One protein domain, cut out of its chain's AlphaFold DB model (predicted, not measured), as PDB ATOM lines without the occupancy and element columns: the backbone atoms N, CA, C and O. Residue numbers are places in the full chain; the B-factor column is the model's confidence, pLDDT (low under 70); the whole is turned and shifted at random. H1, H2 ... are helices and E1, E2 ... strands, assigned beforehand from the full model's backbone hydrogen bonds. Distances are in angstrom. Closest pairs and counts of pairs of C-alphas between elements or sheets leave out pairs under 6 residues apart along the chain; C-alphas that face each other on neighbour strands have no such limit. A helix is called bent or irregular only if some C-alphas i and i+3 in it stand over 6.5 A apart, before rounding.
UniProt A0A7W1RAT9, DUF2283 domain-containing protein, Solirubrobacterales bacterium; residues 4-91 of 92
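Overview. This is residues 4 to 91 of the 92 residues of the protein "DUF2283 domain-containing protein" of Solirubrobacterales bacterium (UniProt A0A7W1RAT9). One twisted sheet of five strands makes a small body, from which a tail, residues 78 to 91, sticks out with the short helix H2 near its end. Helix H1 is beside the E2 and E3 part of the sheet, and the short strand E1 runs on into E2 at 70 degrees. The printed part has 88 residues, with named strands E1 to E6, then named helices H1 and H2; the sheet's order is E2 E3 E6 E5 E4, antiparallel, and the class is mixed, helices and strands. The whole is loose, with a radius of gyration of the C-alphas of 17.0 A, and spans 58 by 30 by 19 A.

Along the chain. E6, residues 52 to 58, is 17.4 A long, from (144.108, 44.089, 73.728). E3 is residues 21 to 25, 13.3 A, and E2 residues 12 to 16, 13.6 A. E5 is residues 42 to 45, E4 residues 33 to 36, and E1 residues 8 to 10. H1, residues 60 to 67, is 10.7 A long; H2, residues 82 to 89, ends at (133.349, 17.890, 91.470).

Arrangement. E4, E5 and E6 form a meander, each strand the antiparallel neighbour of the one before; with E3, the antiparallel neighbour of E6, they make a Greek key. N 24 and O 55 of E3 and E6 are 2.8 A apart, N 44 and O 54 of E5 and E6 2.8 A, N 35 and O 43 of E4 and E5 2.9 A, and N 14 and O 23 of the hairpin E2 and E3 2.9 A, each within hydrogen-bond range. H1 is on the sheet at a height of 9.1 A, only just over none of the strands, with 2 of its C-alphas falling on E3; the closest C-alphas of H1 and E3, Ala 60 and Val 21, are 6.0 A apart. The closest C-alphas of E1 and E3, Phe 10 and His 25, are 5.2 A apart. H2 is not on the sheet and is apart from H1. In H1 every O i to N i+4 pair is within hydrogen-bond range; in H2, 2 of 4 are. H2 is irregular, with C-alphas 84 and 87 7.2 A apart.

Size, cuts and confidence. The C-alphas farthest apart, Asp 18 and Ala 91, are 59.0 A apart. The printed part has no cut, and the link from H1 to H2, 14 residues, is long. No printed residue is under 70 in pLDDT.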
ATOM      1  N   THR A   4     156.880  48.973  75.514       94.69
ATOM      2  CA  THR A   4     156.566  47.642  76.040       94.69
ATOM      3  C   THR A   4     156.059  47.744  77.471       94.69
ATOM      4  O   THR A   4     156.700  48.371  78.314       94.69
ATOM      5  N   ILE A   5     154.923  47.102  77.750       92.25
ATOM      6  CA  ILE A   5     154.340  46.981  79.091       92.25
ATOM      7  C   ILE A   5     153.953  45.516  79.293       92.25
ATOM      8  O   ILE A   5     153.014  45.015  78.675       92.25
ATOM      9  N   GLY A   6     154.703  44.814  80.145       89.00
ATOM     10  CA  GLY A   6     154.540  43.371  80.322       89.00
ATOM     11  C   GLY A   6     154.689  42.626  78.983       89.00
ATOM     12  O   GLY A   6     155.709  42.810  78.316       89.00
ATOM     13  N   PRO A   7     153.708  41.798  78.575       87.62
ATOM     14  CA  PRO A   7     153.745  41.078  77.301       87.62
ATOM     15  C   PRO A   7     153.294  41.921  76.093       87.62
ATOM     16  O   PRO A   7     153.346  41.434  74.966       87.62
ATOM     17  N   LEU A   8     152.821  43.154  76.304       90.69
ATOM     18  CA  LEU A   8     152.255  43.996  75.251       90.69
ATOM     19  C   LEU A   8     153.313  44.919  74.645       90.69
ATOM     20  O   LEU A   8     154.129  45.502  75.360       90.69
ATOM     21  N   SER A   9     153.254  45.089  73.324       94.94
ATOM     22  CA  SER A   9     154.077  46.032  72.566       94.94
ATOM     23  C   SER A   9     153.166  46.977  71.794       94.94
ATOM     24  O   SER A   9     152.428  46.537  70.916       94.94
ATOM     25  N   PHE A  10     153.217  48.259  72.138       95.69
ATOM     26  CA  PHE A  10     152.471  49.330  71.486       95.69
ATOM     27  C   PHE A  10     153.402  50.062  70.522       95.69
ATOM     28  O   PHE A  10     154.501  50.460  70.916       95.69
ATOM     29  N   ASP A  11     152.992  50.223  69.269       96.38
ATOM     30  CA  ASP A  11     153.784  50.831  68.190       96.38
ATOM     31  C   ASP A  11     153.361  52.275  67.855       96.38
ATOM     32  O   ASP A  11     154.100  53.004  67.176       96.38
ATOM     33  N   HIS A  12     152.230  52.714  68.414       96.12
ATOM     34  CA  HIS A  12     151.717  54.078  68.332       96.12
ATOM     35  C   HIS A  12     151.488  54.654  69.729       96.12
ATOM     36  O   HIS A  12     151.003  53.968  70.632       96.12
ATOM     37  N   ALA A  13     151.827  55.932  69.889       96.00
ATOM     38  CA  ALA A  13     151.646  56.664  71.131       96.00
ATOM     39  C   ALA A  13     151.273  58.122  70.848       96.00
ATOM     40  O   ALA A  13     151.919  58.764  70.018       96.00
ATOM     41  N   ASP A  14     150.285  58.633  71.573       96.00
ATOM     42  CA  ASP A  14     149.870  60.036  71.562       96.00
ATOM     43  C   ASP A  14     149.761  60.527  73.010       96.00
ATOM     44  O   ASP A  14     149.167  59.853  73.851       96.00
ATOM     45  N   TYR A  15     150.379  61.663  73.324       97.50
ATOM     46  CA  TYR A  15     150.357  62.238  74.665       97.50
ATOM     47  C   TYR A  15     149.674  63.601  74.642       97.50
ATOM     48  O   TYR A  15     150.203  64.570  74.097       97.50
ATOM     49  N   ASP A  16     148.535  63.672  75.319       98.12
ATOM     50  CA  ASP A  16     147.831  64.907  75.619       98.12
ATOM     51  C   ASP A  16     148.453  65.545  76.867       98.12
ATOM     52  O   ASP A  16     148.213  65.123  78.003       98.12
ATOM     53  N   ALA A  17     149.280  66.564  76.640       97.94
ATOM     54  CA  ALA A  17     149.976  67.278  77.703       97.94
ATOM     55  C   ALA A  17     149.054  68.174  78.546       97.94
ATOM     56  O   ALA A  17     149.389  68.443  79.700       97.94
ATOM     57  N   ASP A  18     147.918  68.621  78.002       98.06
ATOM     58  CA  ASP A  18     146.982  69.497  78.712       98.06
ATOM     59  C   ASP A  18     146.179  68.703  79.752       98.06
ATOM     60  O   ASP A  18     145.893  69.209  80.838       98.06
ATOM     61  N   ASN A  19     145.866  67.438  79.446       98.06
ATOM     62  CA  ASN A  19     145.115  66.543  80.332       98.06
ATOM     63  C   ASN A  19     145.982  65.493  81.055       98.06
ATOM     64  O   ASN A  19     145.467  64.746  81.887       98.06
ATOM     65  N   ASP A  20     147.285  65.435  80.764       98.25
ATOM     66  CA  ASP A  20     148.225  64.406  81.237       98.25
ATOM     67  C   ASP A  20     147.756  62.974  80.916       98.25
ATOM     68  O   ASP A  20     147.737  62.090  81.776       98.25
ATOM     69  N   VAL A  21     147.360  62.735  79.662       98.50
ATOM     70  CA  VAL A  21     146.856  61.430  79.201       98.50
ATOM     71  C   VAL A  21     147.737  60.874  78.092       98.50
ATOM     72  O   VAL A  21     147.959  61.528  77.079       98.50
ATOM     73  N   LEU A  22     148.219  59.642  78.264       97.81
ATOM     74  CA  LEU A  22     148.976  58.911  77.248       97.81
ATOM     75  C   LEU A  22     148.101  57.812  76.636       97.81
ATOM     76  O   LEU A  22     147.660  56.897  77.328       97.81
ATOM     77  N   TYR A  23     147.887  57.884  75.330       97.00
ATOM     78  CA  TYR A  23     147.196  56.883  74.530       97.00
ATOM     79  C   TYR A  23     148.224  55.995  73.837       97.00
ATOM     80  O   TYR A  23     149.108  56.489  73.145       97.00
ATOM     81  N   LEU A  24     148.111  54.683  74.023       96.69
ATOM     82  CA  LEU A  24     148.953  53.670  73.397       96.69
ATOM     83  C   LEU A  24     148.086  52.744  72.545       96.69
ATOM     84  O   LEU A  24     147.011  52.334  72.990       96.69
ATOM     85  N   HIS A  25     148.562  52.384  71.354       96.56
ATOM     86  CA  HIS A  25     147.844  51.500  70.430       96.56
ATOM     87  C   HIS A  25     148.752  50.411  69.853       96.56
ATOM     88  O   HIS A  25     149.964  50.598  69.725       96.56
ATOM     89  N   VAL A  26     148.141  49.266  69.541       93.94
ATOM     90  CA  VAL A  26     148.744  48.184  68.756       93.94
ATOM     91  C   VAL A  26     148.203  48.285  67.333       93.94
ATOM     92  O   VAL A  26     147.013  48.056  67.101       93.94
ATOM     93  N   GLY A  27     149.071  48.626  66.386       89.75
ATOM     94  CA  GLY A  27     148.675  48.990  65.033       89.75
ATOM     95  C   GLY A  27     147.887  50.301  64.992       89.75
ATOM     96  O   GLY A  27     147.977  51.138  65.892       89.75
ATOM     97  N   GLU A  28     147.107  50.475  63.925       86.44
ATOM     98  CA  GLU A  28     146.302  51.680  63.723       86.44
ATOM     99  C   GLU A  28     145.274  51.884  64.855       86.44
ATOM    100  O   GLU A  28     144.614  50.921  65.271       86.44
ATOM    101  N   PRO A  29     145.083  53.128  65.337       84.50
ATOM    102  CA  PRO A  29     144.055  53.442  66.317       84.50
ATOM    103  C   PRO A  29     142.669  52.988  65.848       84.50
ATOM    104  O   PRO A  29     142.183  53.381  64.788       84.50
ATOM    105  N   GLN A  30     142.010  52.176  66.669       85.31
ATOM    106  CA  GLN A  30     140.688  51.629  66.381       85.31
ATOM    107  C   GLN A  30     139.754  51.767  67.583       85.31
ATOM    108  O   GLN A  30     140.194  51.877  68.732       85.31
ATOM    109  N   ALA A  31     138.448  51.756  67.313       86.12
ATOM    110  CA  ALA A  31     137.447  51.658  68.365       86.12
ATOM    111  C   ALA A  31     137.578  50.308  69.086       86.12
ATOM    112  O   ALA A  31     137.858  49.285  68.467       86.12
ATOM    113  N   GLY A  32     137.356  50.315  70.394       91.12
ATOM    114  CA  GLY A  32     137.436  49.124  71.226       91.12
ATOM    115  C   GLY A  32     136.609  49.281  72.490       91.12
ATOM    116  O   GLY A  32     136.264  50.404  72.876       91.12
ATOM    117  N   GLU A  33     136.298  48.155  73.117       94.56
ATOM    118  CA  GLU A  33     135.618  48.104  74.411       94.56
ATOM    119  C   GLU A  33     136.628  48.428  75.513       94.56
ATOM    120  O   GLU A  33     137.734  47.887  75.527       94.56
ATOM    121  N   GLY A  34     136.281  49.384  76.377       94.50
ATOM    122  CA  GLY A  34     137.157  49.871  77.436       94.50
ATOM    123  C   GLY A  34     136.868  49.189  78.766       94.50
ATOM    124  O   GLY A  34     135.713  49.145  79.185       94.50
ATOM    125  N   GLU A  35     137.913  48.733  79.446       94.94
ATOM    126  CA  GLU A  35     137.851  48.237  80.822       94.94
ATOM    127  C   GLU A  35     138.812  49.041  81.698       94.94
ATOM    128  O   GLU A  35     139.970  49.256  81.329       94.94
ATOM    129  N   GLU A  36     138.322  49.515  82.842       96.00
ATOM    130  CA  GLU A  36     139.137  50.261  83.797       96.00
ATOM    131  C   GLU A  36     140.018  49.304  84.611       96.00
ATOM    132  O   GLU A  36     139.544  48.305  85.152       96.00
ATOM    133  N   THR A  37     141.309  49.614  84.712       95.62
ATOM    134  CA  THR A  37     142.243  48.885  85.567       95.62
ATOM    135  C   THR A  37     142.129  49.369  87.015       95.62
ATOM    136  O   THR A  37     141.723  50.504  87.258       95.62
ATOM    137  N   PRO A  38     142.560  48.575  88.010       96.38
ATOM    138  CA  PRO A  38     142.632  49.013  89.406       96.38
ATOM    139  C   PRO A  38     143.428  50.309  89.629       96.38
ATOM    140  O   PRO A  38     143.197  51.012  90.610       96.38
ATOM    141  N   GLU A  39     144.377  50.628  88.744       96.25
ATOM    142  CA  GLU A  39     145.163  51.866  88.785       96.25
ATOM    143  C   GLU A  39     144.428  53.084  88.188       96.25
ATOM    144  O   GLU A  39     144.950  54.199  88.240       96.25
ATOM    145  N   GLY A  40     143.227  52.889  87.634       96.00
ATOM    146  CA  GLY A  40     142.424  53.918  86.969       96.00
ATOM    147  C   GLY A  40     142.817  54.160  85.510       96.00
ATOM    148  O   GLY A  40     142.517  55.211  84.950       96.00
ATOM    149  N   HIS A  41     143.549  53.239  84.882       96.88
ATOM    150  CA  HIS A  41     143.845  53.290  83.446       96.88
ATOM    151  C   HIS A  41     142.752  52.572  82.658       96.88
ATOM    152  O   HIS A  41     141.932  51.880  83.243       96.88
ATOM    153  N   VAL A  42     142.726  52.708  81.332       96.62
ATOM    154  CA  VAL A  42     141.725  52.019  80.502       96.62
ATOM    155  C   VAL A  42     142.413  51.122  79.490       96.62
ATOM    156  O   VAL A  42     143.097  51.612  78.591       96.62
ATOM    157  N   ILE A  43     142.208  49.813  79.602       95.19
ATOM    158  CA  ILE A  43     142.603  48.851  78.571       95.19
ATOM    159  C   ILE A  43     141.514  48.828  77.502       95.19
ATOM    160  O   ILE A  43     140.326  48.883  77.814       95.19
ATOM    161  N   ARG A  44     141.914  48.766  76.230       95.44
ATOM    162  CA  ARG A  44     140.996  48.642  75.095       95.44
ATOM    163  C   ARG A  44     141.123  47.275  74.457       95.44
ATOM    164  O   ARG A  44     142.223  46.883  74.068       95.44
ATOM    165  N   TYR A  45     139.990  46.617  74.275       94.19
ATOM    166  CA  TYR A  45     139.879  45.319  73.627       94.19
ATOM    167  C   TYR A  45     139.196  45.426  72.265       94.19
ATOM    168  O   TYR A  45     138.351  46.303  72.051       94.19
ATOM    169  N   VAL A  46     139.523  44.514  71.345       93.44
ATOM    170  CA  VAL A  46     138.676  44.289  70.166       93.44
ATOM    171  C   VAL A  46     137.298  43.847  70.668       93.44
ATOM    172  O   VAL A  46     137.248  42.887  71.445       93.44
ATOM    173  N   PRO A  47     136.201  44.499  70.233       92.88
ATOM    174  CA  PRO A  47     134.865  44.219  70.746       92.88
ATOM    175  C   PRO A  47     134.507  42.732  70.726       92.88
ATOM    176  O   PRO A  47     134.699  42.052  69.713       92.88
ATOM    177  N   GLY A  48     133.993  42.226  71.848       90.94
ATOM    178  CA  GLY A  48     133.618  40.816  71.999       90.94
ATOM    179  C   GLY A  48     134.789  39.834  72.114       90.94
ATOM    180  O   GLY A  48     134.583  38.627  71.979       90.94
ATOM    181  N   THR A  49     136.014  40.309  72.356       90.44
ATOM    182  CA  THR A  49     137.198  39.458  72.559       90.44
ATOM    183  C   THR A  49     138.046  39.947  73.735       90.44
ATOM    184  O   THR A  49     137.929  41.090  74.158       90.44
ATOM    185  N   SER A  50     138.978  39.115  74.207       89.62
ATOM    186  CA  SER A  50     140.008  39.516  75.182       89.62
ATOM    187  C   SER A  50     141.308  40.009  74.522       89.62
ATOM    188  O   SER A  50     142.347  40.076  75.177       89.62
ATOM    189  N   HIS A  51     141.293  40.341  73.224       91.12
ATOM    190  CA  HIS A  51     142.482  40.830  72.520       91.12
ATOM    191  C   HIS A  51     142.664  42.333  72.745       91.12
ATOM    192  O   HIS A  51     141.858  43.139  72.288       91.12
ATOM    193  N   ILE A  52     143.747  42.701  73.427       92.81
ATOM    194  CA  ILE A  52     144.108  44.089  73.728       92.81
ATOM    195  C   ILE A  52     144.654  44.799  72.486       92.81
ATOM    196  O   ILE A  52     145.592  44.322  71.855       92.81
ATOM    197  N   VAL A  53     144.103  45.975  72.189       94.81
ATOM    198  CA  VAL A  53     144.505  46.855  71.075       94.81
ATOM    199  C   VAL A  53     144.921  48.251  71.521       94.81
ATOM    200  O   VAL A  53     145.428  49.032  70.717       94.81
ATOM    201  N   GLY A  54     144.741  48.589  72.798       95.69
ATOM    202  CA  GLY A  54     145.186  49.876  73.310       95.69
ATOM    203  C   GLY A  54     145.195  49.981  74.825       95.69
ATOM    204  O   GLY A  54     144.644  49.141  75.535       95.69
ATOM    205  N   LEU A  55     145.831  51.044  75.301       96.19
ATOM    206  CA  LEU A  55     145.900  51.419  76.705       96.19
ATOM    207  C   LEU A  55     145.859  52.946  76.811       96.19
ATOM    208  O   LEU A  55     146.668  53.639  76.200       96.19
ATOM    209  N   THR A  56     144.928  53.474  77.597       97.38
ATOM    210  CA  THR A  56     144.875  54.887  77.978       97.38
ATOM    211  C   THR A  56     145.381  55.023  79.408       97.38
ATOM    212  O   THR A  56     144.747  54.550  80.349       97.38
ATOM    213  N   VAL A  57     146.532  55.670  79.566       97.81
ATOM    214  CA  VAL A  57     147.176  55.928  80.854       97.81
ATOM    215  C   VAL A  57     146.812  57.334  81.309       97.81
ATOM    216  O   VAL A  57     147.220  58.322  80.698       97.81
ATOM    217  N   LEU A  58     146.050  57.416  82.395       97.94
ATOM    218  CA  LEU A  58     145.689  58.679  83.032       97.94
ATOM    219  C   LEU A  58     146.804  59.143  83.973       97.94
ATOM    220  O   LEU A  58     147.328  58.353  84.760       97.94
ATOM    221  N   GLY A  59     147.142  60.430  83.920       97.81
ATOM    222  CA  GLY A  59     148.165  61.029  84.773       97.81
ATOM    223  C   GLY A  59     149.572  60.496  84.493       97.81
ATOM    224  O   GLY A  59     150.335  60.289  85.437       97.81
ATOM    225  N   ALA A  60     149.897  60.187  83.234       97.31
ATOM    226  CA  ALA A  60     151.098  59.425  82.883       97.31
ATOM    227  C   ALA A  60     152.388  60.079  83.402       97.31
ATOM    228  O   ALA A  60     153.213  59.411  84.032       97.31
ATOM    229  N   ARG A  61     152.551  61.393  83.200       97.88
ATOM    230  CA  ARG A  61     153.708  62.131  83.717       97.88
ATOM    231  C   ARG A  61     153.698  62.139  85.238       97.88
ATOM    232  O   ARG A  61     154.714  61.812  85.846       97.88
ATOM    233  N   ARG A  62     152.553  62.452  85.850       97.44
ATOM    234  CA  ARG A  62     152.419  62.515  87.311       97.44
ATOM    235  C   ARG A  62     152.790  61.198  87.993       97.44
ATOM    236  O   ARG A  62     153.471  61.215  89.015       97.44
ATOM    237  N   VAL A  63     152.337  60.067  87.452       97.00
ATOM    238  CA  VAL A  63     152.650  58.729  87.979       97.00
ATOM    239  C   VAL A  63     154.147  58.456  87.874       97.00
ATOM    240  O   VAL A  63     154.758  58.045  88.858       97.00
ATOM    241  N   LEU A  64     154.765  58.743  86.726       97.00
ATOM    242  CA  LEU A  64     156.199  58.520  86.530       97.00
ATOM    243  C   LEU A  64     157.067  59.428  87.412       97.00
ATOM    244  O   LEU A  64     158.055  58.957  87.964       97.00
ATOM    245  N   GLU A  65     156.696  60.696  87.590       97.94
ATOM    246  CA  GLU A  65     157.405  61.624  88.482       97.94
ATOM    247  C   GLU A  65     157.305  61.207  89.954       97.94
ATOM    248  O   GLU A  65     158.276  61.326  90.699       97.94
ATOM    249  N   ARG A  66     156.134  60.712  90.376       97.19
ATOM    250  CA  ARG A  66     155.877  60.296  91.761       97.19
ATOM    251  C   ARG A  66     156.524  58.953  92.095       97.19
ATOM    252  O   ARG A  66     157.164  58.829  93.135       97.19
ATOM    253  N   ASP A  67     156.337  57.957  91.231       97.00
ATOM    254  CA  ASP A  67     156.635  56.554  91.543       97.00
ATOM    255  C   ASP A  67     157.875  56.023  90.813       97.00
ATOM    256  O   ASP A  67     158.349  54.926  91.115       97.00
ATOM    257  N   GLY A  68     158.389  56.753  89.818       97.25
ATOM    258  CA  GLY A  68     159.498  56.321  88.961       97.25
ATOM    259  C   GLY A  68     159.148  55.177  88.002       97.25
ATOM    260  O   GLY A  68     160.014  54.705  87.268       97.25
ATOM    261  N   ARG A  69     157.896  54.703  88.008       95.19
ATOM    262  CA  ARG A  69     157.405  53.595  87.180       95.19
ATOM    263  C   ARG A  69     155.903  53.699  86.945       95.19
ATOM    264  O   ARG A  69     155.174  54.185  87.801       95.19
ATOM    265  N   LEU A  70     155.452  53.159  85.818       94.88
ATOM    266  CA  LEU A  70     154.045  52.882  85.547       94.88
ATOM    267  C   LEU A  70     153.761  51.412  85.871       94.88
ATOM    268  O   LEU A  70     154.572  50.536  85.569       94.88
ATOM    269  N   SER A  71     152.636  51.118  86.511       94.19
ATOM    270  CA  SER A  71     152.155  49.749  86.723       94.19
ATOM    271  C   SER A  71     150.737  49.647  86.198       94.19
ATOM    272  O   SER A  71     149.959  50.580  86.354       94.19
ATOM    273  N   VAL A  72     150.443  48.542  85.523       94.19
ATOM    274  CA  VAL A  72     149.152  48.302  84.884       94.19
ATOM    275  C   VAL A  72     148.776  46.862  85.172       94.19
ATOM    276  O   VAL A  72     149.528  45.948  84.821       94.19
ATOM    277  N   THR A  73     147.629  46.657  85.806       93.19
ATOM    278  CA  THR A  73     147.066  45.321  85.974       93.19
ATOM    279  C   THR A  73     146.246  44.976  84.739       93.19
ATOM    280  O   THR A  73     145.285  45.664  84.407       93.19
ATOM    281  N   ILE A  74     146.643  43.905  84.050       87.56
ATOM    282  CA  ILE A  74     145.988  43.420  82.834       87.56
ATOM    283  C   ILE A  74     145.310  42.083  83.158       87.56
ATOM    284  O   ILE A  74     146.021  41.131  83.497       87.56
ATOM    285  N   PRO A  75     143.971  41.976  83.067       78.56
ATOM    286  CA  PRO A  75     143.298  40.699  83.232       78.56
ATOM    287  C   PRO A  75     143.633  39.778  82.052       78.56
ATOM    288  O   PRO A  75     143.698  40.204  80.897       78.56
ATOM    289  N   GLY A  76     143.872  38.505  82.360       80.56
ATOM    290  CA  GLY A  76     144.163  37.468  81.377       80.56
ATOM    291  C   GLY A  76     143.251  36.269  81.580       80.56
ATOM    292  O   GLY A  76     142.995  35.862  82.714       80.56
ATOM    293  N   THR A  77     142.777  35.695  80.479       81.62
ATOM    294  CA  THR A  77     142.022  34.442  80.508       81.62
ATOM    295  C   THR A  77     142.981  33.271  80.698       81.62
ATOM    296  O   THR A  77     143.989  33.161  79.996       81.62
ATOM    297  N   VAL A  78     142.658  32.386  81.639       86.50
ATOM    298  CA  VAL A  78     143.344  31.108  81.852       86.50
ATOM    299  C   VAL A  78     142.323  29.985  81.765       86.50
ATOM    300  O   VAL A  78     141.201  30.130  82.239       86.50
ATOM    301  N   GLU A  79     142.716  28.867  81.166       90.31
ATOM    302  CA  GLU A  79     141.824  27.742  80.890       90.31
ATOM    303  C   GLU A  79     142.333  26.465  81.572       90.31
ATOM    304  O   GLU A  79     143.536  26.267  81.759       90.31
ATOM    305  N   THR A  80     141.404  25.581  81.926       95.81
ATOM    306  CA  THR A  80     141.657  24.240  82.476       95.81
ATOM    307  C   THR A  80     140.688  23.249  81.831       95.81
ATOM    308  O   THR A  80     139.741  23.658  81.161       95.81
ATOM    309  N   THR A  81     140.910  21.943  81.989       97.06
ATOM    310  CA  THR A  81     140.049  20.926  81.365       97.06
ATOM    311  C   THR A  81     139.045  20.328  82.347       97.06
ATOM    312  O   THR A  81     139.252  20.321  83.563       97.06
ATOM    313  N   ALA A  82     137.951  19.774  81.814       96.06
ATOM    314  CA  ALA A  82     136.950  19.081  82.621       96.06
ATOM    315  C   ALA A  82     137.565  17.912  83.408       96.06
ATOM    316  O   ALA A  82     137.222  17.701  84.568       96.06
ATOM    317  N   GLU A  83     138.518  17.194  82.812       97.12
ATOM    318  CA  GLU A  83     139.236  16.090  83.452       97.12
ATOM    319  C   GLU A  83     140.033  16.556  84.673       97.12
ATOM    320  O   GLU A  83     140.072  15.848  85.678       97.12
ATOM    321  N   GLN A  84     140.639  17.748  84.614       96.75
ATOM    322  CA  GLN A  84     141.381  18.315  85.745       96.75
ATOM    323  C   GLN A  84     140.456  18.687  86.912       96.75
ATOM    324  O   GLN A  84     140.861  18.580  88.070       96.75
ATOM    325  N   LEU A  85     139.214  19.088  86.623       96.88
ATOM    326  CA  LEU A  85     138.227  19.480  87.634       96.88
ATOM    327  C   LEU A  85     137.369  18.312  88.143       96.88
ATOM    328  O   LEU A  85     136.831  18.389  89.250       96.88
ATOM    329  N   ALA A  86     137.255  17.222  87.380       96.75
ATOM    330  CA  ALA A  86     136.371  16.098  87.688       96.75
ATOM    331  C   ALA A  86     136.548  15.513  89.106       96.75
ATOM    332  O   ALA A  86     135.531  15.293  89.765       96.75
ATOM    333  N   PRO A  87     137.774  15.309  89.640       96.00
ATOM    334  CA  PRO A  87     137.941  14.785  90.996       96.00
ATOM    335  C   PRO A  87     137.353  15.697  92.078       96.00
ATOM    336  O   PRO A  87     136.782  15.204  93.047       96.00
ATOM    337  N   ALA A  88     137.468  17.020  91.912       95.62
ATOM    338  CA  ALA A  88     136.938  17.991  92.867       95.62
ATOM    339  C   ALA A  88     135.403  18.041  92.837       95.62
ATOM    340  O   ALA A  88     134.771  18.198  93.877       95.62
ATOM    341  N   LEU A  89     134.803  17.871  91.656       94.94
ATOM    342  CA  LEU A  89     133.349  17.890  91.470       94.94
ATOM    343  C   LEU A  89     132.662  16.577  91.885       94.94
ATOM    344  O   LEU A  89     131.463  16.579  92.146       94.94
ATOM    345  N   ALA A  90     133.398  15.464  91.946       92.38
ATOM    346  CA  ALA A  90     132.874  14.155  92.344       92.38
ATOM    347  C   ALA A  90     132.846  13.932  93.869       92.38
ATOM    348  O   ALA A  90     132.305  12.926  94.327       92.38
ATOM    349  N   ALA A  91     133.439  14.838  94.652       78.50
ATOM    350  CA  ALA A  91     133.437  14.783  96.108       78.50
ATOM    351  C   ALA A  91     132.097  15.308  96.662       78.50
ATOM    352  O   ALA A  91     132.002  16.456  97.092       78.50
TER     353      ALA A  91